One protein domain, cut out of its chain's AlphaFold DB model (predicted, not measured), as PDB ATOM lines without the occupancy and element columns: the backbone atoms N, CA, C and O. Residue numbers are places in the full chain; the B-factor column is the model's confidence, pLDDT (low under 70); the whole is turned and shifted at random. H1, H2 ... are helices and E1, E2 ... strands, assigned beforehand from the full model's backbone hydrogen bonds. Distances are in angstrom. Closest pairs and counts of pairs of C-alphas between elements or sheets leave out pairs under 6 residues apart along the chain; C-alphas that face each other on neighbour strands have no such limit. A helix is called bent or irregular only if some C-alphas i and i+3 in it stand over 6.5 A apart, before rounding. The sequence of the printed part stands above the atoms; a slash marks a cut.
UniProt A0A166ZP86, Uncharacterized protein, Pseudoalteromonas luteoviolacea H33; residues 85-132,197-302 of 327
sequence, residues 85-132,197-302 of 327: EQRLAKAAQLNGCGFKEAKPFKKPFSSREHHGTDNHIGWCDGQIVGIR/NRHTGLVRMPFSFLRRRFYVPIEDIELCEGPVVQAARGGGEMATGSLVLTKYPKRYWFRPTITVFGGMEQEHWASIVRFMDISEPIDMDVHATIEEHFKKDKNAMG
ATOM      1  N   GLU A  85     156.957 138.364  99.232       94.12
ATOM      2  CA  GLU A  85     156.680 138.606  97.811       94.12
ATOM      3  C   GLU A  85     157.574 137.766  96.890       94.12
ATOM      4  O   GLU A  85     157.096 137.188  95.911       94.12
ATOM      5  N   GLN A  86     158.859 137.628  97.234       94.94
ATOM      6  CA  GLN A  86     159.795 136.781  96.492       94.94
ATOM      7  C   GLN A  86     159.404 135.302  96.581       94.94
ATOM      8  O   GLN A  86     159.435 134.592  95.571       94.94
ATOM      9  N   ARG A  87     158.982 134.831  97.762       94.19
ATOM     10  CA  ARG A  87     158.499 133.455  97.946       94.19
ATOM     11  C   ARG A  87     157.198 133.200  97.200       94.19
ATOM     12  O   ARG A  87     157.075 132.168  96.542       94.19
ATOM     13  N   LEU A  88     156.263 134.146  97.217       95.06
ATOM     14  CA  LEU A  88     155.016 134.058  96.461       95.06
ATOM     15  C   LEU A  88     155.282 134.003  94.946       95.06
ATOM     16  O   LEU A  88     154.694 133.174  94.248       95.06
ATOM     17  N   ALA A  89     156.211 134.820  94.438       94.19
ATOM     18  CA  ALA A  89     156.626 134.801  93.035       94.19
ATOM     19  C   ALA A  89     157.300 133.472  92.648       94.19
ATOM     20  O   ALA A  89     156.943 132.866  91.636       94.19
ATOM     21  N   LYS A  90     158.209 132.962  93.489       94.50
ATOM     22  CA  LYS A  90     158.848 131.649  93.305       94.50
ATOM     23  C   LYS A  90     157.819 130.520  93.306       94.50
ATOM     24  O   LYS A  90     157.855 129.646  92.442       94.50
ATOM     25  N   ALA A  91     156.857 130.553  94.226       94.31
ATOM     26  CA  ALA A  91     155.763 129.594  94.257       94.31
ATOM     27  C   ALA A  91     154.908 129.676  92.981       94.31
ATOM     28  O   ALA A  91     154.520 128.644  92.438       94.31
ATOM     29  N   ALA A  92     154.658 130.878  92.452       93.88
ATOM     30  CA  ALA A  92     153.890 131.066  91.221       93.88
ATOM     31  C   ALA A  92     154.630 130.487  90.006       93.88
ATOM     32  O   ALA A  92     154.020 129.797  89.185       93.88
ATOM     33  N   GLN A  93     155.949 130.694  89.945       94.56
ATOM     34  CA  GLN A  93     156.827 130.102  88.938       94.56
ATOM     35  C   GLN A  93     156.800 128.568  89.005       94.56
ATOM     36  O   GLN A  93     156.544 127.920  87.992       94.56
ATOM     37  N   LEU A  94     156.975 127.982  90.196       93.25
ATOM     38  CA  LEU A  94     156.928 126.526  90.403       93.25
ATOM     39  C   LEU A  94     155.553 125.923  90.076       93.25
ATOM     40  O   LEU A  94     155.452 124.784  89.623       93.25
ATOM     41  N   ASN A  95     154.483 126.683  90.298       92.38
ATOM     42  CA  ASN A  95     153.119 126.252  90.009       92.38
ATOM     43  C   ASN A  95     152.716 126.438  88.539       92.38
ATOM     44  O   ASN A  95     151.685 125.887  88.132       92.38
ATOM     45  N   GLY A  96     153.474 127.226  87.768       92.12
ATOM     46  CA  GLY A  96     153.143 127.629  86.400       92.12
ATOM     47  C   GLY A  96     151.899 128.518  86.300       92.12
ATOM     48  O   GLY A  96     151.269 128.579  85.248       92.12
ATOM     49  N   CYS A  97     151.477 129.151  87.399       92.88
ATOM     50  CA  CYS A  97     150.316 130.039  87.425       92.88
ATOM     51  C   CYS A  97     150.357 130.985  88.631       92.88
ATOM     52  O   CYS A  97     150.951 130.679  89.662       92.88
ATOM     53  N   GLY A  98     149.685 132.133  88.508       93.19
ATOM     54  CA  GLY A  98     149.543 133.084  89.611       93.19
ATOM     55  C   GLY A  98     148.618 132.583  90.726       93.19
ATOM     56  O   GLY A  98     147.940 131.562  90.593       93.19
ATOM     57  N   PHE A  99     148.540 133.355  91.807       94.25
ATOM     58  CA  PHE A  99     147.673 133.084  92.953       94.25
ATOM     59  C   PHE A  99     146.392 133.909  92.912       94.25
ATOM     60  O   PHE A  99     146.342 134.984  92.315       94.25
ATOM     61  N   LYS A 100     145.345 133.389  93.544       93.12
ATOM     62  CA  LYS A 100     144.141 134.140  93.883       93.12
ATOM     63  C   LYS A 100     143.904 134.087  95.380       93.12
ATOM     64  O   LYS A 100     144.201 133.079  96.025       93.12
ATOM     65  N   GLU A 101     143.338 135.166  95.890       90.94
ATOM     66  CA  GLU A 101     142.896 135.250  97.272       90.94
ATOM     67  C   GLU A 101     141.648 134.394  97.474       90.94
ATOM     68  O   GLU A 101     140.746 134.311  96.631       90.94
ATOM     69  N   ALA A 102     141.633 133.681  98.589       86.38
ATOM     70  CA  ALA A 102     140.488 132.920  99.021       86.38
ATOM     71  C   ALA A 102     139.443 133.837  99.641       86.38
ATOM     72  O   ALA A 102     139.749 134.831 100.291       86.38
ATOM     73  N   LYS A 103     138.176 133.444  99.486       83.81
ATOM     74  CA  LYS A 103     137.091 134.072 100.236       83.81
ATOM     75  C   LYS A 103     137.353 133.916 101.743       83.81
ATOM     76  O   LYS A 103     137.824 132.835 102.138       83.81
ATOM     77  N   PRO A 104     136.991 134.924 102.559       75.81
ATOM     78  CA  PRO A 104     137.126 134.864 104.009       75.81
ATOM     79  C   PRO A 104     136.590 133.541 104.557       75.81
ATOM     80  O   PRO A 104     135.542 133.047 104.121       75.81
ATOM     81  N   PHE A 105     137.347 132.916 105.456       74.94
ATOM     82  CA  PHE A 105     136.882 131.708 106.122       74.94
ATOM     83  C   PHE A 105     135.819 132.090 107.157       74.94
ATOM     84  O   PHE A 105     135.924 133.124 107.802       74.94
ATOM     85  N   LYS A 106     134.760 131.281 107.291       74.75
ATOM     86  CA  LYS A 106     133.637 131.595 108.196       74.75
ATOM     87  C   LYS A 106     134.008 131.510 109.681       74.75
ATOM     88  O   LYS A 106     133.279 132.038 110.509       74.75
ATOM     89  N   LYS A 107     135.078 130.788 110.005       75.94
ATOM     90  CA  LYS A 107     135.578 130.595 111.366       75.94
ATOM     91  C   LYS A 107     136.841 131.432 111.580       75.94
ATOM     92  O   LYS A 107     137.570 131.625 110.601       75.94
ATOM     93  N   PRO A 108     137.097 131.892 112.815       76.12
ATOM     94  CA  PRO A 108     138.356 132.541 113.151       76.12
ATOM     95  C   PRO A 108     139.531 131.578 112.948       76.12
ATOM     96  O   PRO A 108     139.378 130.358 113.059       76.12
ATOM     97  N   PHE A 109     140.688 132.144 112.621       81.81
ATOM     98  CA  PHE A 109     141.947 131.411 112.606       81.81
ATOM     99  C   PHE A 109     142.520 131.362 114.021       81.81
ATOM    100  O   PHE A 109     142.312 132.293 114.800       81.81
ATOM    101  N   SER A 110     143.207 130.270 114.345       78.62
ATOM    102  CA  SER A 110     143.918 130.148 115.615       78.62
ATOM    103  C   SER A 110     145.108 131.103 115.646       78.62
ATOM    104  O   SER A 110     145.661 131.455 114.599       78.62
ATOM    105  N   SER A 111     145.551 131.483 116.843       74.50
ATOM    106  CA  SER A 111     146.785 132.258 116.975       74.50
ATOM    107  C   SER A 111     147.989 131.452 116.471       74.50
ATOM    108  O   SER A 111     148.027 130.225 116.591       74.50
ATOM    109  N   ARG A 112     148.975 132.159 115.907       75.88
ATOM    110  CA  ARG A 112     150.302 131.615 115.564       75.88
ATOM    111  C   ARG A 112     151.286 131.744 116.733       75.88
ATOM    112  O   ARG A 112     152.413 131.278 116.617       75.88
ATOM    113  N   GLU A 113     150.875 132.396 117.820       72.81
ATOM    114  CA  GLU A 113     151.707 132.603 119.003       72.81
ATOM    115  C   GLU A 113     151.948 131.291 119.751       72.81
ATOM    116  O   GLU A 113     151.049 130.464 119.921       72.81
ATOM    117  N   HIS A 114     153.188 131.123 120.202       65.44
ATOM    118  CA  HIS A 114     153.631 129.968 120.964       65.44
ATOM    119  C   HIS A 114     153.485 130.259 122.464       65.44
ATOM    120  O   HIS A 114     154.110 131.188 122.973       65.44
ATOM    121  N   HIS A 115     152.668 129.483 123.181       59.47
ATOM    122  CA  HIS A 115     152.371 129.730 124.603       59.47
ATOM    123  C   HIS A 115     153.196 128.895 125.595       59.47
ATOM    124  O   HIS A 115     152.930 128.943 126.794       59.47
ATOM    125  N   GLY A 116     154.244 128.202 125.144       60.03
ATOM    126  CA  GLY A 116     155.280 127.701 126.050       60.03
ATOM    127  C   GLY A 116     155.878 126.367 125.637       60.03
ATOM    128  O   GLY A 116     157.053 126.329 125.292       60.03
ATOM    129  N   THR A 117     155.100 125.288 125.684       60.12
ATOM    130  CA  THR A 117     155.597 123.930 125.425       60.12
ATOM    131  C   THR A 117     155.721 123.655 123.935       60.12
ATOM    132  O   THR A 117     154.729 123.674 123.209       60.12
ATOM    133  N   ASP A 118     156.952 123.412 123.487       64.06
ATOM    134  CA  ASP A 118     157.208 122.899 122.148       64.06
ATOM    135  C   ASP A 118     156.627 121.492 122.055       64.06
ATOM    136  O   ASP A 118     156.940 120.613 122.857       64.06
ATOM    137  N   ASN A 119     155.730 121.287 121.095       70.69
ATOM    138  CA  ASN A 119     155.181 119.969 120.839       70.69
ATOM    139  C   ASN A 119     155.965 119.288 119.731       70.69
ATOM    140  O   ASN A 119     156.393 119.900 118.749       70.69
ATOM    141  N   HIS A 120     156.105 117.973 119.859       75.69
ATOM    142  CA  HIS A 120     156.800 117.173 118.870       75.69
ATOM    143  C   HIS A 120     156.091 117.252 117.505       75.69
ATOM    144  O   HIS A 120     155.063 116.614 117.269       75.69
ATOM    145  N   ILE A 121     156.684 117.997 116.566       75.44
ATOM    146  CA  ILE A 121     156.148 118.232 115.210       75.44
ATOM    147  C   ILE A 121     156.218 117.002 114.286       75.44
ATOM    148  O   ILE A 121     155.778 117.053 113.135       75.44
ATOM    149  N   GLY A 122     156.738 115.875 114.778       73.88
ATOM    150  CA  GLY A 122     156.760 114.600 114.070       73.88
ATOM    151  C   GLY A 122     157.985 114.415 113.171       73.88
ATOM    152  O   GLY A 122     159.124 114.668 113.561       73.88
ATOM    153  N   TRP A 123     157.754 113.901 111.959       79.88
ATOM    154  CA  TRP A 123     158.806 113.485 111.026       79.88
ATOM    155  C   TRP A 123     159.549 114.702 110.453       79.88
ATOM    156  O   TRP A 123     158.979 115.466 109.672       79.88
ATOM    157  N   CYS A 124     160.829 114.848 110.804       86.12
ATOM    158  CA  CYS A 124     161.687 115.966 110.414       86.12
ATOM    159  C   CYS A 124     163.100 115.473 110.064       86.12
ATOM    160  O   CYS A 124     163.682 114.682 110.808       86.12
ATOM    161  N   ASP A 125     163.658 115.940 108.945       84.75
ATOM    162  CA  ASP A 125     165.063 115.705 108.564       84.75
ATOM    163  C   ASP A 125     165.974 116.925 108.814       84.75
ATOM    164  O   ASP A 125     167.148 116.911 108.449       84.75
ATOM    165  N   GLY A 126     165.431 117.972 109.444       84.69
ATOM    166  CA  GLY A 126     166.081 119.254 109.716       84.69
ATOM    167  C   GLY A 126     165.802 120.315 108.649       84.69
ATOM    168  O   GLY A 126     165.613 121.479 108.974       84.69
ATOM    169  N   GLN A 127     165.659 119.915 107.384       88.44
ATOM    170  CA  GLN A 127     165.301 120.826 106.294       88.44
ATOM    171  C   GLN A 127     163.787 120.863 106.045       88.44
ATOM    172  O   GLN A 127     163.218 121.903 105.686       88.44
ATOM    173  N   ILE A 128     163.146 119.702 106.162       89.50
ATOM    174  CA  ILE A 128     161.756 119.460 105.807       89.50
ATOM    175  C   ILE A 128     161.032 118.809 106.980       89.50
ATOM    176  O   ILE A 128     161.419 117.740 107.454       89.50
ATOM    177  N   VAL A 129     159.910 119.414 107.367       88.81
ATOM    178  CA  VAL A 129     158.917 118.792 108.248       88.81
ATOM    179  C   VAL A 129     157.792 118.205 107.409       88.81
ATOM    180  O   VAL A 129     157.260 118.839 106.494       88.81
ATOM    181  N   GLY A 130     157.453 116.956 107.706       85.31
ATOM    182  CA  GLY A 130     156.479 116.175 106.971       85.31
ATOM    183  C   GLY A 130     155.235 115.857 107.772       85.31
ATOM    184  O   GLY A 130     155.282 115.050 108.696       85.31
ATOM    185  N   ILE A 131     154.093 116.385 107.338       83.19
ATOM    186  CA  ILE A 131     152.797 116.088 107.954       83.19
ATOM    187  C   ILE A 131     151.962 115.258 106.996       83.19
ATOM    188  O   ILE A 131     151.905 115.527 105.796       83.19
ATOM    189  N   ARG A 132     151.280 114.239 107.518       76.88
ATOM    190  CA  ARG A 132     150.329 113.454 106.728       76.88
ATOM    191  C   ARG A 132     148.939 114.070 106.824       76.88
ATOM    192  O   ARG A 132     148.398 114.276 107.909       76.88
ATOM    193  N   ASN A 197     159.178 123.203 103.947       91.69
ATOM    194  CA  ASN A 197     160.604 123.317 103.647       91.69
ATOM    195  C   ASN A 197     161.172 124.645 104.161       91.69
ATOM    196  O   ASN A 197     161.002 125.696 103.529       91.69
ATOM    197  N   ARG A 198     161.921 124.563 105.261       90.38
ATOM    198  CA  ARG A 198     162.539 125.698 105.955       90.38
ATOM    199  C   ARG A 198     163.626 126.392 105.132       90.38
ATOM    200  O   ARG A 198     163.839 127.580 105.297       90.38
ATOM    201  N   HIS A 199     164.274 125.731 104.172       89.88
ATOM    202  CA  HIS A 199     165.298 126.381 103.327       89.88
ATOM    203  C   HIS A 199     164.711 127.171 102.162       89.88
ATOM    204  O   HIS A 199     165.402 127.957 101.525       89.88
ATOM    205  N   THR A 200     163.447 126.928 101.817       89.38
ATOM    206  CA  THR A 200     162.766 127.655 100.737       89.38
ATOM    207  C   THR A 200     161.671 128.580 101.251       89.38
ATOM    208  O   THR A 200     161.245 129.461 100.507       89.38
ATOM    209  N   GLY A 201     161.204 128.373 102.486       90.75
ATOM    210  CA  GLY A 201     160.050 129.065 103.058       90.75
ATOM    211  C   GLY A 201     158.740 128.714 102.355       90.75
ATOM    212  O   GLY A 201     157.772 129.475 102.426       90.75
ATOM    213  N   LEU A 202     158.730 127.596 101.622       93.88
ATOM    214  CA  LEU A 202     157.600 127.111 100.847       93.88
ATOM    215  C   LEU A 202     157.095 125.797 101.423       93.88
ATOM    216  O   LEU A 202     157.859 124.929 101.849       93.88
ATOM    217  N   VAL A 203     155.785 125.634 101.344       93.12
ATOM    218  CA  VAL A 203     155.084 124.416 101.708       93.12
ATOM    219  C   VAL A 203     154.598 123.740 100.440       93.12
ATOM    220  O   VAL A 203     153.894 124.333  99.616       93.12
ATOM    221  N   ARG A 204     154.979 122.479 100.268       91.00
ATOM    222  CA  ARG A 204     154.496 121.636  99.184       91.00
ATOM    223  C   ARG A 204     153.234 120.924  99.631       91.00
ATOM    224  O   ARG A 204     153.229 120.137 100.575       91.00
ATOM    225  N   MET A 205     152.171 121.171  98.887       88.75
ATOM    226  CA  MET A 205     150.865 120.596  99.144       88.75
ATOM    227  C   MET A 205     150.749 119.177  98.570       88.75
ATOM    228  O   MET A 205     151.326 118.890  97.510       88.75
ATOM    229  N   PRO A 206     149.973 118.299  99.235       84.25
ATOM    230  CA  PRO A 206     149.844 116.893  98.881       84.25
ATOM    231  C   PRO A 206     149.151 116.727  97.531       84.25
ATOM    232  O   PRO A 206     148.426 117.605  97.049       84.25
ATOM    233  N   PHE A 207     149.353 115.565  96.918       78.50
ATOM    234  CA  PHE A 207     148.645 115.210  95.698       78.50
ATOM    235  C   PHE A 207     147.207 114.780  96.021       78.50
ATOM    236  O   PHE A 207     146.898 114.232  97.077       78.50
ATOM    237  N   SER A 208     146.286 115.025  95.098       70.69
ATOM    238  CA  SER A 208     144.943 114.453  95.126       70.69
ATOM    239  C   SER A 208     144.533 114.108  93.700       70.69
ATOM    240  O   SER A 208     144.987 114.757  92.764       70.69
ATOM    241  N   PHE A 209     143.630 113.141  93.524       62.84
ATOM    242  CA  PHE A 209     143.153 112.719  92.200       62.84
ATOM    243  C   PHE A 209     142.710 113.897  91.304       62.84
ATOM    244  O   PHE A 209     142.986 113.914  90.111       62.84
ATOM    245  N   LEU A 210     142.116 114.940  91.901       66.06
ATOM    246  CA  LEU A 210     141.672 116.159  91.209       66.06
ATOM    247  C   LEU A 210     142.651 117.345  91.322       66.06
ATOM    248  O   LEU A 210     142.376 118.430  90.811       66.06
ATOM    249  N   ARG A 211     143.769 117.198  92.044       73.31
ATOM    250  CA  ARG A 211     144.698 118.297  92.345       73.31
ATOM    251  C   ARG A 211     146.152 117.834  92.263       73.31
ATOM    252  O   ARG A 211     146.634 117.097  93.116       73.31
ATOM    253  N   ARG A 212     146.886 118.358  91.274       82.12
ATOM    254  CA  ARG A 212     148.354 118.233  91.218       82.12
ATOM    255  C   ARG A 212     148.995 118.885  92.446       82.12
ATOM    256  O   ARG A 212     148.403 119.796  93.020       82.12
ATOM    257  N   ARG A 213     150.214 118.468  92.798       86.69
ATOM    258  CA  ARG A 213     151.011 119.129  93.845       86.69
ATOM    259  C   ARG A 213     151.280 120.587  93.463       86.69
ATOM    260  O   ARG A 213     151.382 120.919  92.277       86.69
ATOM    261  N   PHE A 214     151.336 121.450  94.465       90.94
ATOM    262  CA  PHE A 214     151.609 122.875  94.304       90.94
ATOM    263  C   PHE A 214     152.340 123.411  95.528       90.94
ATOM    264  O   PHE A 214     152.312 122.788  96.587       90.94
ATOM    265  N   TYR A 215     152.990 124.551  95.361       93.38
ATOM    266  CA  TYR A 215     153.752 125.233  96.397       93.38
ATOM    267  C   TYR A 215     152.999 126.467  96.873       93.38
ATOM    268  O   TYR A 215     152.359 127.143  96.065       93.38
ATOM    269  N   VAL A 216     153.069 126.755  98.167       93.75
ATOM    270  CA  VAL A 216     152.463 127.934  98.794       93.75
ATOM    271  C   VAL A 216     153.416 128.456  99.876       93.75
ATOM    272  O   VAL A 216     154.033 127.631 100.547       93.75
ATOM    273  N   PRO A 217     153.574 129.776 100.060       94.06
ATOM    274  CA  PRO A 217     154.262 130.327 101.230       94.06
ATOM    275  C   PRO A 217     153.579 129.924 102.548       94.06
ATOM    276  O   PRO A 217     152.365 129.726 102.586       94.06
ATOM    277  N   ILE A 218     154.342 129.809 103.637       90.94
ATOM    278  CA  ILE A 218     153.801 129.445 104.962       90.94
ATOM    279  C   ILE A 218     152.837 130.504 105.521       90.94
ATOM    280  O   ILE A 218     151.938 130.187 106.296       90.94
ATOM    281  N   GLU A 219     152.981 131.760 105.105       90.62
ATOM    282  CA  GLU A 219     152.114 132.876 105.494       90.62
ATOM    283  C   GLU A 219     150.697 132.698 104.956       90.62
ATOM    284  O   GLU A 219     149.738 133.121 105.589       90.62
ATOM    285  N   ASP A 220     150.557 132.043 103.801       91.12
ATOM    286  CA  ASP A 220     149.264 131.856 103.151       91.12
ATOM    287  C   ASP A 220     148.511 130.606 103.657       91.12
ATOM    288  O   ASP A 220     147.511 130.185 103.065       91.12
ATOM    289  N   ILE A 221     149.003 129.988 104.733       89.81
ATOM    290  CA  ILE A 221     148.422 128.822 105.396       89.81
ATOM    291  C   ILE A 221     148.051 129.228 106.816       89.81
ATOM    292  O   ILE A 221     148.896 129.716 107.559       89.81
ATOM    293  N   GLU A 222     146.804 128.972 107.188       88.44
ATOM    294  CA  GLU A 222     146.286 129.236 108.526       88.44
ATOM    295  C   GLU A 222     145.601 127.997 109.094       88.44
ATOM    296  O   GLU A 222     145.001 127.198 108.361       88.44
ATOM    297  N   LEU A 223     145.673 127.842 110.413       86.19
ATOM    298  CA  LEU A 223     144.938 126.812 111.128       86.19
ATOM    299  C   LEU A 223     143.556 127.350 111.512       86.19
ATOM    300  O   LEU A 223     143.400 128.420 112.092       86.19
ATOM    301  N   CYS A 224     142.528 126.585 111.169       82.44
ATOM    302  CA  CYS A 224     141.173 126.811 111.633       82.44
ATOM    303  C   CYS A 224     140.818 125.742 112.661       82.44
ATOM    304  O   CYS A 224     140.749 124.558 112.314       82.44
ATOM    305  N   GLU A 225     140.500 126.168 113.880       75.31
ATOM    306  CA  GLU A 225     140.027 125.282 114.941       75.31
ATOM    307  C   GLU A 225     138.691 124.629 114.551       75.31
ATOM    308  O   GLU A 225     137.700 125.260 114.142       75.31
ATOM    309  N   GLY A 226     138.694 123.302 114.575       68.94
ATOM    310  CA  GLY A 226     137.508 122.483 114.406       68.94
ATOM    311  C   GLY A 226     136.861 122.158 115.749       68.94
ATOM    312  O   GLY A 226     137.247 122.698 116.783       68.94
ATOM    313  N   PRO A 227     135.813 121.321 115.737       64.56
ATOM    314  CA  PRO A 227     135.204 120.858 116.973       64.56
ATOM    315  C   PRO A 227     136.222 120.064 117.803       64.56
ATOM    316  O   PRO A 227     137.044 119.318 117.262       64.56
ATOM    317  N   VAL A 228     136.137 120.215 119.122       64.88
ATOM    318  CA  VAL A 228     136.856 119.365 120.069       64.88
ATOM    319  C   VAL A 228     136.248 117.970 119.986       64.88
ATOM    320  O   VAL A 228     135.043 117.792 120.186       64.88
ATOM    321  N   VAL A 229     137.063 116.985 119.620       60.00
ATOM    322  CA  VAL A 229     136.631 115.590 119.551       60.00
ATOM    323  C   VAL A 229     137.028 114.932 120.863       60.00
ATOM    324  O   VAL A 229     138.213 114.776 121.157       60.00
ATOM    325  N   GLN A 230     136.036 114.545 121.661       56.91
ATOM    326  CA  GLN A 230     136.269 113.713 122.837       56.91
ATOM    327  C   GLN A 230     136.639 112.300 122.383       56.91
ATOM    328  O   GLN A 230     135.910 111.667 121.610       56.91
ATOM    329  N   ALA A 231     137.778 111.792 122.851       55.94
ATOM    330  CA  ALA A 231     138.168 110.422 122.575       55.94
ATOM    331  C   ALA A 231     137.131 109.450 123.170       55.94
ATOM    332  O   ALA A 231     136.866 109.461 124.371       55.94
ATOM    333  N   ALA A 232     136.605 108.534 122.350       51.28
ATOM    334  CA  ALA A 232     135.584 107.555 122.752       51.28
ATOM    335  C   ALA A 232     136.028 106.573 123.867       51.28
ATOM    336  O   ALA A 232     135.234 105.752 124.317       51.28
ATOM    337  N   ARG A 233     137.295 106.626 124.300       49.31
ATOM    338  CA  ARG A 233     137.881 105.783 125.357       49.31
ATOM    339  C   ARG A 233     138.530 106.590 126.490       49.31
ATOM    340  O   ARG A 233     139.509 106.139 127.069       49.31
ATOM    341  N   GLY A 234     138.015 107.786 126.789       40.44
ATOM    342  CA  GLY A 234     138.442 108.572 127.959       40.44
ATOM    343  C   GLY A 234     139.858 109.157 127.875       40.44
ATOM    344  O   GLY A 234     140.395 109.590 128.885       40.44
ATOM    345  N   GLY A 235     140.460 109.181 126.683       49.56
ATOM    346  CA  GLY A 235     141.839 109.629 126.441       49.56
ATOM    347  C   GLY A 235     142.029 111.142 126.293       49.56
ATOM    348  O   GLY A 235     142.992 111.552 125.659       49.56
ATOM    349  N   GLY A 236     141.121 111.958 126.831       56.47
ATOM    350  CA  GLY A 236     141.179 113.418 126.724       56.47
ATOM    351  C   GLY A 236     140.463 114.008 125.502       56.47
ATOM    352  O   GLY A 236     139.943 113.302 124.629       56.47
ATOM    353  N   GLU A 237     140.382 115.334 125.503       55.62
ATOM    354  CA  GLU A 237     139.818 116.168 124.444       55.62
ATOM    355  C   GLU A 237     140.910 116.523 123.430       55.62
ATOM    356  O   GLU A 237     141.917 117.109 123.807       55.62
ATOM    357  N   MET A 238     140.719 116.185 122.151       57.12
ATOM    358  CA  MET A 238     141.626 116.607 121.078       57.12
ATOM    359  C   MET A 238     140.984 117.745 120.286       57.12
ATOM    360  O   MET A 238     139.945 117.570 119.634       57.12
ATOM    361  N   ALA A 239     141.600 118.927 120.326       59.28
ATOM    362  CA  ALA A 239     141.210 120.049 119.481       59.28
ATOM    363  C   ALA A 239     141.636 119.753 118.035       59.28
ATOM    364  O   ALA A 239     142.810 119.815 117.679       59.28
ATOM    365  N   THR A 240     140.679 119.393 117.175       68.00
ATOM    366  CA  THR A 240     140.996 119.018 115.790       68.00
ATOM    367  C   THR A 240     140.948 120.228 114.863       68.00
ATOM    368  O   THR A 240     139.883 120.677 114.458       68.00
ATOM    369  N   GLY A 241     142.102 120.777 114.492       72.81
ATOM    370  CA  GLY A 241     142.200 121.852 113.505       72.81
ATOM    371  C   GLY A 241     142.332 121.367 112.055       72.81
ATOM    372  O   GLY A 241     142.813 120.268 111.770       72.81
ATOM    373  N   SER A 242     141.904 122.206 111.106       79.12
ATOM    374  CA  SER A 242     142.119 122.007 109.664       79.12
ATOM    375  C   SER A 242     142.933 123.146 109.065       79.12
ATOM    376  O   SER A 242     142.749 124.304 109.433       79.12
ATOM    377  N   LEU A 243     143.806 122.817 108.114       85.56
ATOM    378  CA  LEU A 243     144.625 123.791 107.405       85.56
ATOM    379  C   LEU A 243     143.841 124.425 106.256       85.56
ATOM    380  O   LEU A 243     143.270 123.743 105.391       85.56
ATOM    381  N   VAL A 244     143.844 125.753 106.239       87.25
ATOM    382  CA  VAL A 244     143.118 126.589 105.292       87.25
ATOM    383  C   VAL A 244     144.101 127.485 104.554       87.25
ATOM    384  O   VAL A 244     144.965 128.111 105.152       87.25
ATOM    385  N   LEU A 245     143.933 127.576 103.236       89.25
ATOM    386  CA  LEU A 245     144.718 128.487 102.410       89.25
ATOM    387  C   LEU A 245     144.040 129.853 102.292       89.25
ATOM    388  O   LEU A 245     142.873 129.931 101.886       89.25
ATOM    389  N   THR A 246     144.781 130.921 102.576       88.94
ATOM    390  CA  THR A 246     144.360 132.307 102.320       88.94
ATOM    391  C   THR A 246     144.635 132.699 100.869       88.94
ATOM    392  O   THR A 246     143.815 133.381 100.256       88.94
ATOM    393  N   LYS A 247     145.707 132.175 100.259       91.69
ATOM    394  CA  LYS A 247     145.981 132.262  98.815       91.69
ATOM    395  C   LYS A 247     146.231 130.886  98.218       91.69
ATOM    396  O   LYS A 247     146.835 130.009  98.826       91.69
ATOM    397  N   TYR A 248     145.749 130.672  96.996       90.75
ATOM    398  CA  TYR A 248     145.938 129.402  96.294       90.75
ATOM    399  C   TYR A 248     146.065 129.596  94.777       90.75
ATOM    400  O   TYR A 248     145.628 130.620  94.242       90.75
ATOM    401  N   PRO A 249     146.666 128.634  94.052       91.44
ATOM    402  CA  PRO A 249     146.917 128.787  92.622       91.44
ATOM    403  C   PRO A 249     145.630 128.984  91.808       91.44
ATOM    404  O   PRO A 249     144.649 128.254  91.986       91.44
ATOM    405  N   LYS A 250     145.648 129.931  90.858       91.50
ATOM    406  CA  LYS A 250     144.490 130.320  90.026       91.50
ATOM    407  C   LYS A 250     143.880 129.160  89.242       91.50
ATOM    408  O   LYS A 250     142.682 129.182  88.981       91.50
ATOM    409  N   ARG A 251     144.677 128.137  88.913       88.69
ATOM    410  CA  ARG A 251     144.230 126.943  88.176       88.69
ATOM    411  C   ARG A 251     143.125 126.148  88.882       88.69
ATOM    412  O   ARG A 251     142.397 125.415  88.225       88.69
ATOM    413  N   TYR A 252     142.997 126.260  90.205       86.38
ATOM    414  CA  TYR A 252     141.951 125.558  90.948       86.38
ATOM    415  C   TYR A 252     140.684 126.394  91.009       86.38
ATOM    416  O   TYR A 252     140.743 127.559  91.376       86.38
ATOM    417  N   TRP A 253     139.522 125.811  90.728       81.38
ATOM    418  CA  TRP A 253     138.250 126.531  90.843       81.38
ATOM    419  C   TRP A 253     137.874 126.829  92.299       81.38
ATOM    420  O   TRP A 253     137.566 127.975  92.625       81.38
ATOM    421  N   PHE A 254     138.009 125.845  93.188       81.81
ATOM    422  CA  PHE A 254     137.679 125.963  94.612       81.81
ATOM    423  C   PHE A 254     138.929 126.013  95.490       81.81
ATOM    424  O   PHE A 254     139.965 125.453  95.123       81.81
ATOM    425  N   ARG A 255     138.818 126.653  96.665       82.94
ATOM    426  CA  ARG A 255     139.887 126.650  97.673       82.94
ATOM    427  C   ARG A 255     140.175 125.207  98.106       82.94
ATOM    428  O   ARG A 255     139.260 124.527  98.571       82.94
ATOM    429  N   PRO A 256     141.434 124.755  98.030       77.75
ATOM    430  CA  PRO A 256     141.870 123.525  98.669       77.75
ATOM    431  C   PRO A 256     141.688 123.601 100.193       77.75
ATOM    432  O   PRO A 256     142.363 124.388 100.847       77.75
ATOM    433  N   THR A 257     140.808 122.776 100.761       72.19
ATOM    434  CA  THR A 257     140.811 122.494 102.208       72.19
ATOM    435  C   THR A 257     141.711 121.292 102.471       72.19
ATOM    436  O   THR A 257     141.707 120.337 101.678       72.19
ATOM    437  N   ILE A 258     142.496 121.353 103.548       76.50
ATOM    438  CA  ILE A 258     143.447 120.311 103.925       76.50
ATOM    439  C   ILE A 258     143.144 119.868 105.353       76.50
ATOM    440  O   ILE A 258     143.307 120.616 106.311       76.50
ATOM    441  N   THR A 259     142.697 118.625 105.488       72.94
ATOM    442  CA  THR A 259     142.475 117.994 106.791       72.94
ATOM    443  C   THR A 259     143.707 117.173 107.147       72.94
ATOM    444  O   THR A 259     144.134 116.335 106.348       72.94
ATOM    445  N   VAL A 260     144.283 117.420 108.321       72.44
ATOM    446  CA  VAL A 260     145.442 116.687 108.851       72.44
ATOM    447  C   VAL A 260     144.969 115.396 109.529       72.44
ATOM    448  O   VAL A 260     143.871 115.353 110.085       72.44
ATOM    449  N   PHE A 261     145.742 114.313 109.413       66.12
ATOM    450  CA  PHE A 261     145.401 113.041 110.055       66.12
ATOM    451  C   PHE A 261     145.513 113.158 111.576       66.12
ATOM    452  O   PHE A 261     146.519 113.659 112.058       66.12
ATOM    453  N   GLY A 262     144.499 112.693 112.314       64.56
ATOM    454  CA  GLY A 262     144.443 112.833 113.777       64.56
ATOM    455  C   GLY A 262     143.987 114.212 114.270       64.56
ATOM    456  O   GLY A 262     143.809 114.392 115.464       64.56
ATOM    457  N   GLY A 263     143.731 115.158 113.357       70.75
ATOM    458  CA  GLY A 263     143.560 116.566 113.712       70.75
ATOM    459  C   GLY A 263     144.906 117.256 113.935       70.75
ATOM    460  O   GLY A 263     145.952 116.614 113.965       70.75
ATOM    461  N   MET A 264     144.884 118.583 114.011       78.19
ATOM    462  CA  MET A 264     146.060 119.365 114.378       78.19
ATOM    463  C   MET A 264     145.697 120.332 115.490       78.19
ATOM    464  O   MET A 264     144.790 121.148 115.319       78.19
ATOM    465  N   GLU A 265     146.409 120.225 116.601       80.25
ATOM    466  CA  GLU A 265     146.271 121.126 117.736       80.25
ATOM    467  C   GLU A 265     146.963 122.462 117.448       80.25
ATOM    468  O   GLU A 265     147.871 122.547 116.611       80.25
ATOM    469  N   GLN A 266     146.530 123.515 118.140       81.12
ATOM    470  CA  GLN A 266     147.098 124.851 117.976       81.12
ATOM    471  C   GLN A 266     148.597 124.866 118.293       81.12
ATOM    472  O   GLN A 266     149.375 125.429 117.528       81.12
ATOM    473  N   GLU A 267     149.009 124.213 119.377       81.31
ATOM    474  CA  GLU A 267     150.413 124.164 119.791       81.31
ATOM    475  C   GLU A 267     151.278 123.416 118.770       81.31
ATOM    476  O   GLU A 267     152.332 123.904 118.377       81.31
ATOM    477  N   HIS A 268     150.789 122.290 118.235       82.88
ATOM    478  CA  HIS A 268     151.463 121.576 117.145       82.88
ATOM    479  C   HIS A 268     151.668 122.483 115.921       82.88
ATOM    480  O   HIS A 268     152.742 122.486 115.317       82.88
ATOM    481  N   TRP A 269     150.648 123.266 115.550       86.38
ATOM    482  CA  TRP A 269     150.751 124.240 114.463       86.38
ATOM    483  C   TRP A 269     151.760 125.348 114.759       86.38
ATOM    484  O   TRP A 269     152.571 125.667 113.890       86.38
ATOM    485  N   ALA A 270     151.749 125.895 115.975       86.94
ATOM    486  CA  ALA A 270     152.700 126.911 116.401       86.94
ATOM    487  C   ALA A 270     154.147 126.397 116.313       86.94
ATOM    488  O   ALA A 270     154.992 127.083 115.741       86.94
ATOM    489  N   SER A 271     154.429 125.163 116.747       87.25
ATOM    490  CA  SER A 271     155.767 124.567 116.620       87.25
ATOM    491  C   SER A 271     156.187 124.345 115.152       87.25
ATOM    492  O   SER A 271     157.360 124.496 114.814       87.25
ATOM    493  N   ILE A 272     155.254 124.061 114.230       89.12
ATOM    494  CA  ILE A 272     155.552 123.990 112.781       89.12
ATOM    495  C   ILE A 272     155.862 125.377 112.204       89.12
ATOM    496  O   ILE A 272     156.761 125.516 111.372       89.12
ATOM    497  N   VAL A 273     155.117 126.405 112.619       89.81
ATOM    498  CA  VAL A 273     155.377 127.793 112.212       89.81
ATOM    499  C   VAL A 273     156.748 128.237 112.720       89.81
ATOM    500  O   VAL A 273     157.522 128.771 111.931       89.81
ATOM    501  N   ARG A 274     157.080 127.917 113.974       89.06
ATOM    502  CA  ARG A 274     158.396 128.146 114.579       89.06
ATOM    503  C   ARG A 274     159.512 127.425 113.825       89.06
ATOM    504  O   ARG A 274     160.519 128.034 113.488       89.06
ATOM    505  N   PHE A 275     159.307 126.160 113.450       90.31
ATOM    506  CA  PHE A 275     160.254 125.436 112.595       90.31
ATOM    507  C   PHE A 275     160.496 126.154 111.259       90.31
ATOM    508  O   PHE A 275     161.618 126.170 110.763       90.31
ATOM    509  N   MET A 276     159.466 126.751 110.659       91.06
ATOM    510  CA  MET A 276     159.605 127.485 109.399       91.06
ATOM    511  C   MET A 276     160.265 128.862 109.558       91.06
ATOM    512  O   MET A 276     160.704 129.421 108.549       91.06
ATOM    513  N   ASP A 277     160.345 129.392 110.780       89.75
ATOM    514  CA  ASP A 277     161.015 130.649 111.084       89.75
ATOM    515  C   ASP A 277     162.539 130.464 111.079       89.75
ATOM    516  O   ASP A 277     163.114 129.664 111.815       89.75
ATOM    517  N   ILE A 278     163.208 131.217 110.209       90.19
ATOM    518  CA  ILE A 278     164.666 131.193 110.045       90.19
ATOM    519  C   ILE A 278     165.401 131.996 111.120       90.19
ATOM    520  O   ILE A 278     166.630 131.969 111.145       90.19
ATOM    521  N   SER A 279     164.683 132.782 111.926       88.81
ATOM    522  CA  SER A 279     165.261 133.601 112.993       88.81
ATOM    523  C   SER A 279     165.516 132.806 114.273       88.81
ATOM    524  O   SER A 279     166.326 133.224 115.098       88.81
ATOM    525  N   GLU A 280     164.914 131.622 114.387       88.56
ATOM    526  CA  GLU A 280     165.033 130.742 115.543       88.56
ATOM    527  C   GLU A 280     165.665 129.397 115.164       88.56
ATOM    528  O   GLU A 280     165.408 128.886 114.068       88.56
ATOM    529  N   PRO A 281     166.487 128.790 116.037       89.44
ATOM    530  CA  PRO A 281     167.008 127.451 115.802       89.44
ATOM    531  C   PRO A 281     165.883 126.409 115.841       89.44
ATOM    532  O   PRO A 281     164.810 126.623 116.402       89.44
ATOM    533  N   ILE A 282     166.146 125.257 115.236       88.69
ATOM    534  CA  ILE A 282     165.271 124.092 115.301       88.69
ATOM    535  C   ILE A 282     165.209 123.603 116.747       88.69
ATOM    536  O   ILE A 282     166.237 123.480 117.415       88.69
ATOM    537  N   ASP A 283     163.998 123.301 117.206       86.00
ATOM    538  CA  ASP A 283     163.779 122.841 118.567       86.00
ATOM    539  C   ASP A 283     164.428 121.470 118.853       86.00
ATOM    540  O   ASP A 283     164.520 120.583 117.992       86.00
ATOM    541  N   MET A 284     164.874 121.282 120.097       83.88
ATOM    542  CA  MET A 284     165.566 120.067 120.522       83.88
ATOM    543  C   MET A 284     164.686 118.811 120.468       83.88
ATOM    544  O   MET A 284     165.229 117.709 120.323       83.88
ATOM    545  N   ASP A 285     163.361 118.939 120.529       82.38
ATOM    546  CA  ASP A 285     162.429 117.808 120.543       82.38
ATOM    547  C   ASP A 285     162.364 117.061 119.207       82.38
ATOM    548  O   ASP A 285     161.904 115.915 119.150       82.38
ATOM    549  N   VAL A 286     162.888 117.646 118.124       84.81
ATOM    550  CA  VAL A 286     163.050 116.952 116.834       84.81
ATOM    551  C   VAL A 286     164.462 116.447 116.566       84.81
ATOM    552  O   VAL A 286     164.669 115.732 115.584       84.81
ATOM    553  N   HIS A 287     165.436 116.719 117.439       88.06
ATOM    554  CA  HIS A 287     166.820 116.263 117.250       88.06
ATOM    555  C   HIS A 287     166.913 114.739 117.129       88.06
ATOM    556  O   HIS A 287     167.617 114.221 116.265       88.06
ATOM    557  N   ALA A 288     166.168 114.006 117.962       84.44
ATOM    558  CA  ALA A 288     166.138 112.547 117.895       84.44
ATOM    559  C   ALA A 288     165.638 112.044 116.532       84.44
ATOM    560  O   ALA A 288     166.221 111.112 115.977       84.44
ATOM    561  N   THR A 289     164.621 112.703 115.973       86.19
ATOM    562  CA  THR A 289     164.105 112.401 114.639       86.19
ATOM    563  C   THR A 289     165.175 112.652 113.582       86.19
ATOM    564  O   THR A 289     165.433 111.772 112.768       86.19
ATOM    565  N   ILE A 290     165.861 113.797 113.609       88.44
ATOM    566  CA  ILE A 290     166.923 114.131 112.644       88.44
ATOM    567  C   ILE A 290     168.047 113.080 112.669       88.44
ATOM    568  O   ILE A 290     168.451 112.572 111.620       88.44
ATOM    569  N   GLU A 291     168.512 112.701 113.862       89.12
ATOM    570  CA  GLU A 291     169.544 111.673 114.048       89.12
ATOM    571  C   GLU A 291     169.106 110.301 113.507       89.12
ATOM    572  O   GLU A 291     169.879 109.605 112.842       89.12
ATOM    573  N   GLU A 292     167.860 109.893 113.771       86.12
ATOM    574  CA  GLU A 292     167.313 108.634 113.259       86.12
ATOM    575  C   GLU A 292     167.281 108.615 111.724       86.12
ATOM    576  O   GLU A 292     167.614 107.602 111.100       86.12
ATOM    577  N   HIS A 293     166.942 109.746 111.103       82.75
ATOM    578  CA  HIS A 293     166.939 109.885 109.649       82.75
ATOM    579  C   HIS A 293     168.339 109.792 109.056       82.75
ATOM    580  O   HIS A 293     168.544 109.054 108.089       82.75
ATOM    581  N   PHE A 294     169.318 110.467 109.659       85.56
ATOM    582  CA  PHE A 294     170.703 110.379 109.210       85.56
ATOM    583  C   PHE A 294     171.247 108.945 109.304       85.56
ATOM    584  O   PHE A 294     171.933 108.472 108.398       85.56
ATOM    585  N   LYS A 295     170.868 108.191 110.346       86.19
ATOM    586  CA  LYS A 295     171.251 106.776 110.502       86.19
ATOM    587  C   LYS A 295     170.688 105.866 109.411       86.19
ATOM    588  O   LYS A 295     171.374 104.920 109.027       86.19
ATOM    589  N   LYS A 296     169.478 106.139 108.914       78.25
ATOM    590  CA  LYS A 296     168.802 105.345 107.870       78.25
ATOM    591  C   LYS A 296     169.227 105.705 106.434       78.25
ATOM    592  O   LYS A 296     168.814 105.005 105.512       78.25
ATOM    593  N   ASP A 297     170.015 106.772 106.249       66.19
ATOM    594  CA  ASP A 297     170.483 107.326 104.960       66.19
ATOM    595  C   ASP A 297     169.380 107.506 103.898       66.19
ATOM    596  O   ASP A 297     169.554 107.333 102.691       66.19
ATOM    597  N   LYS A 298     168.182 107.840 104.371       64.94
ATOM    598  CA  LYS A 298     167.044 108.241 103.551       64.94
ATOM    599  C   LYS A 298     166.374 109.385 104.272       64.94
ATOM    600  O   LYS A 298     166.183 109.330 105.487       64.94
ATOM    601  N   ASN A 299     165.986 110.413 103.537       62.16
ATOM    602  CA  ASN A 299     165.162 111.439 104.141       62.16
ATOM    603  C   ASN A 299     163.818 110.843 104.609       62.16
ATOM    604  O   ASN A 299     163.279 109.896 104.022       62.16
ATOM    605  N   ALA A 300     163.261 111.423 105.674       57.34
ATOM    606  CA  ALA A 300     161.966 111.046 106.264       57.34
ATOM    607  C   ALA A 300     160.843 110.958 105.223       57.34
ATOM    608  O   ALA A 300     159.864 110.206 105.319       57.34
ATOM    609  N   MET A 301     160.998 111.778 104.189       58.56
ATOM    610  CA  MET A 301     160.008 111.979 103.158       58.56
ATOM    611  C   MET A 301     160.120 110.976 102.008       58.56
ATOM    612  O   MET A 301     159.165 110.872 101.236       58.56
ATOM    613  N   GLY A 302     161.164 110.143 101.968       58.78
ATOM    614  CA  GLY A 302     161.390 109.123 100.938       58.78
ATOM    615  C   GLY A 302     161.754 109.701  99.566       58.78
ATOM    616  O   GLY A 302     161.575 109.040  98.549       58.78
TER     617      GLY A 302
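What this domain is: This is residues 85 to 132 and 197 to 302 of the 327 residues of an uncharacterized protein of Pseudoalteromonas luteoviolacea H33 (UniProt A0A166ZP86). A long, bent and strongly twisted hairpin, E5 and E6, has the short strand E8 beside E6 and the helix H2 over one face; at the end where E6 runs on into E7, a small cluster gathers, in which the short strand pairs E1 with E7 and E3 with E4 lie near helix H1. The turn of the long hairpin and H1 make opposite extremes of the domain, H3 lies off at another side, and a long loop, residues 102 to 127, runs round the outside. The printed part has 154 residues with three named helices and eight named strands, in the order H1 E1 E2 E3 E4 E5 E6 E7 E8 H2 H3. The largest sheet has the order E5, E6, E8, antiparallel throughout; the class is mixed, helices and strands, with 74 residues, under half, in named elements. The whole is compact, with a radius of gyration of the C-alphas of 16.2 A and spans of 41 by 39 by 32 A.

How they stand to each other: Start at H1, residues 85 to 95, and compare it with the hairpin of E3, residues 202 to 204, and E4, residues 215 to 217. The closest C-alphas of H1 and E4, those of Ala 91 and Tyr 215, are 5.3 A apart. E3 and E4 are antiparallel at 145 degrees, and N 203 and O 216 are 2.8 A apart, within hydrogen-bond range. Next look at E1, residues 99 to 101, the antiparallel neighbour of E7, residues 247 to 249; N 100 and O 248 are 2.9 A apart. E2, residues 128 to 132, pairs with no named strand, but its residues 129 to 130 pair antiparallel with residues 123 to 124. Then take the hairpin of E5, residues 221 to 230, and E6, residues 237 to 245. They are antiparallel at 155 degrees, with N 224 and O 242 at 2.9 A and N 244 and O 222 at 2.8 A. E5 bends by 52 degrees at residue 227, and E6 runs on into E7 at 57 degrees across a break of 1 residue. E8, residues 257 to 259, is an edge strand and the antiparallel neighbour of E6, with N 243 and O 258 at 2.9 A. H2, residues 266 to 276, is on this sheet at a height over the sheet of 10.7 A, over E5 and E6; it runs along the strands, at 19 degrees to E6 on the local plane. The closest C-alphas of H2 and E5, those of Leu 223 and Trp 269, are 7.2 A apart. H3, residues 284 to 296, is apart from H1 and H2. In H1 and H2 every O i to N i+4 pair is within hydrogen-bond range; in H3 7 of 9 are.

Where its parts are: Find C-alpha 85 at (156.680, 138.606, 97.811); from there H1 runs 15.0 A to C-alpha 95. E5 starts at C-alpha 221, (148.422, 128.822, 105.396), and covers 26.1 A, and E6 comes back over 25.7 A. E2 covers 12.9 A and H2 15.4 A. H3 runs 19.7 A to C-alpha 296 at (168.802, 105.345, 107.870); it is irregular, but only just, with C-alphas 285 and 288 7.0 A apart.

The domain as a whole: The two C-alphas farthest apart, those of Gln 93 and Gly 234, are 48.2 A apart. Residues 133 to 196 are not printed, and C-alphas 132 and 197 are 14.6 A apart across the cut. Of the links that are printed whole, E1 to E2 is long, with 26 residues. The mean pLDDT of the printed part is 80.5; look for values under 70 at residues 114 to 118, 209 to 210, 226 to 240, 261 to 262 and 297 to 302.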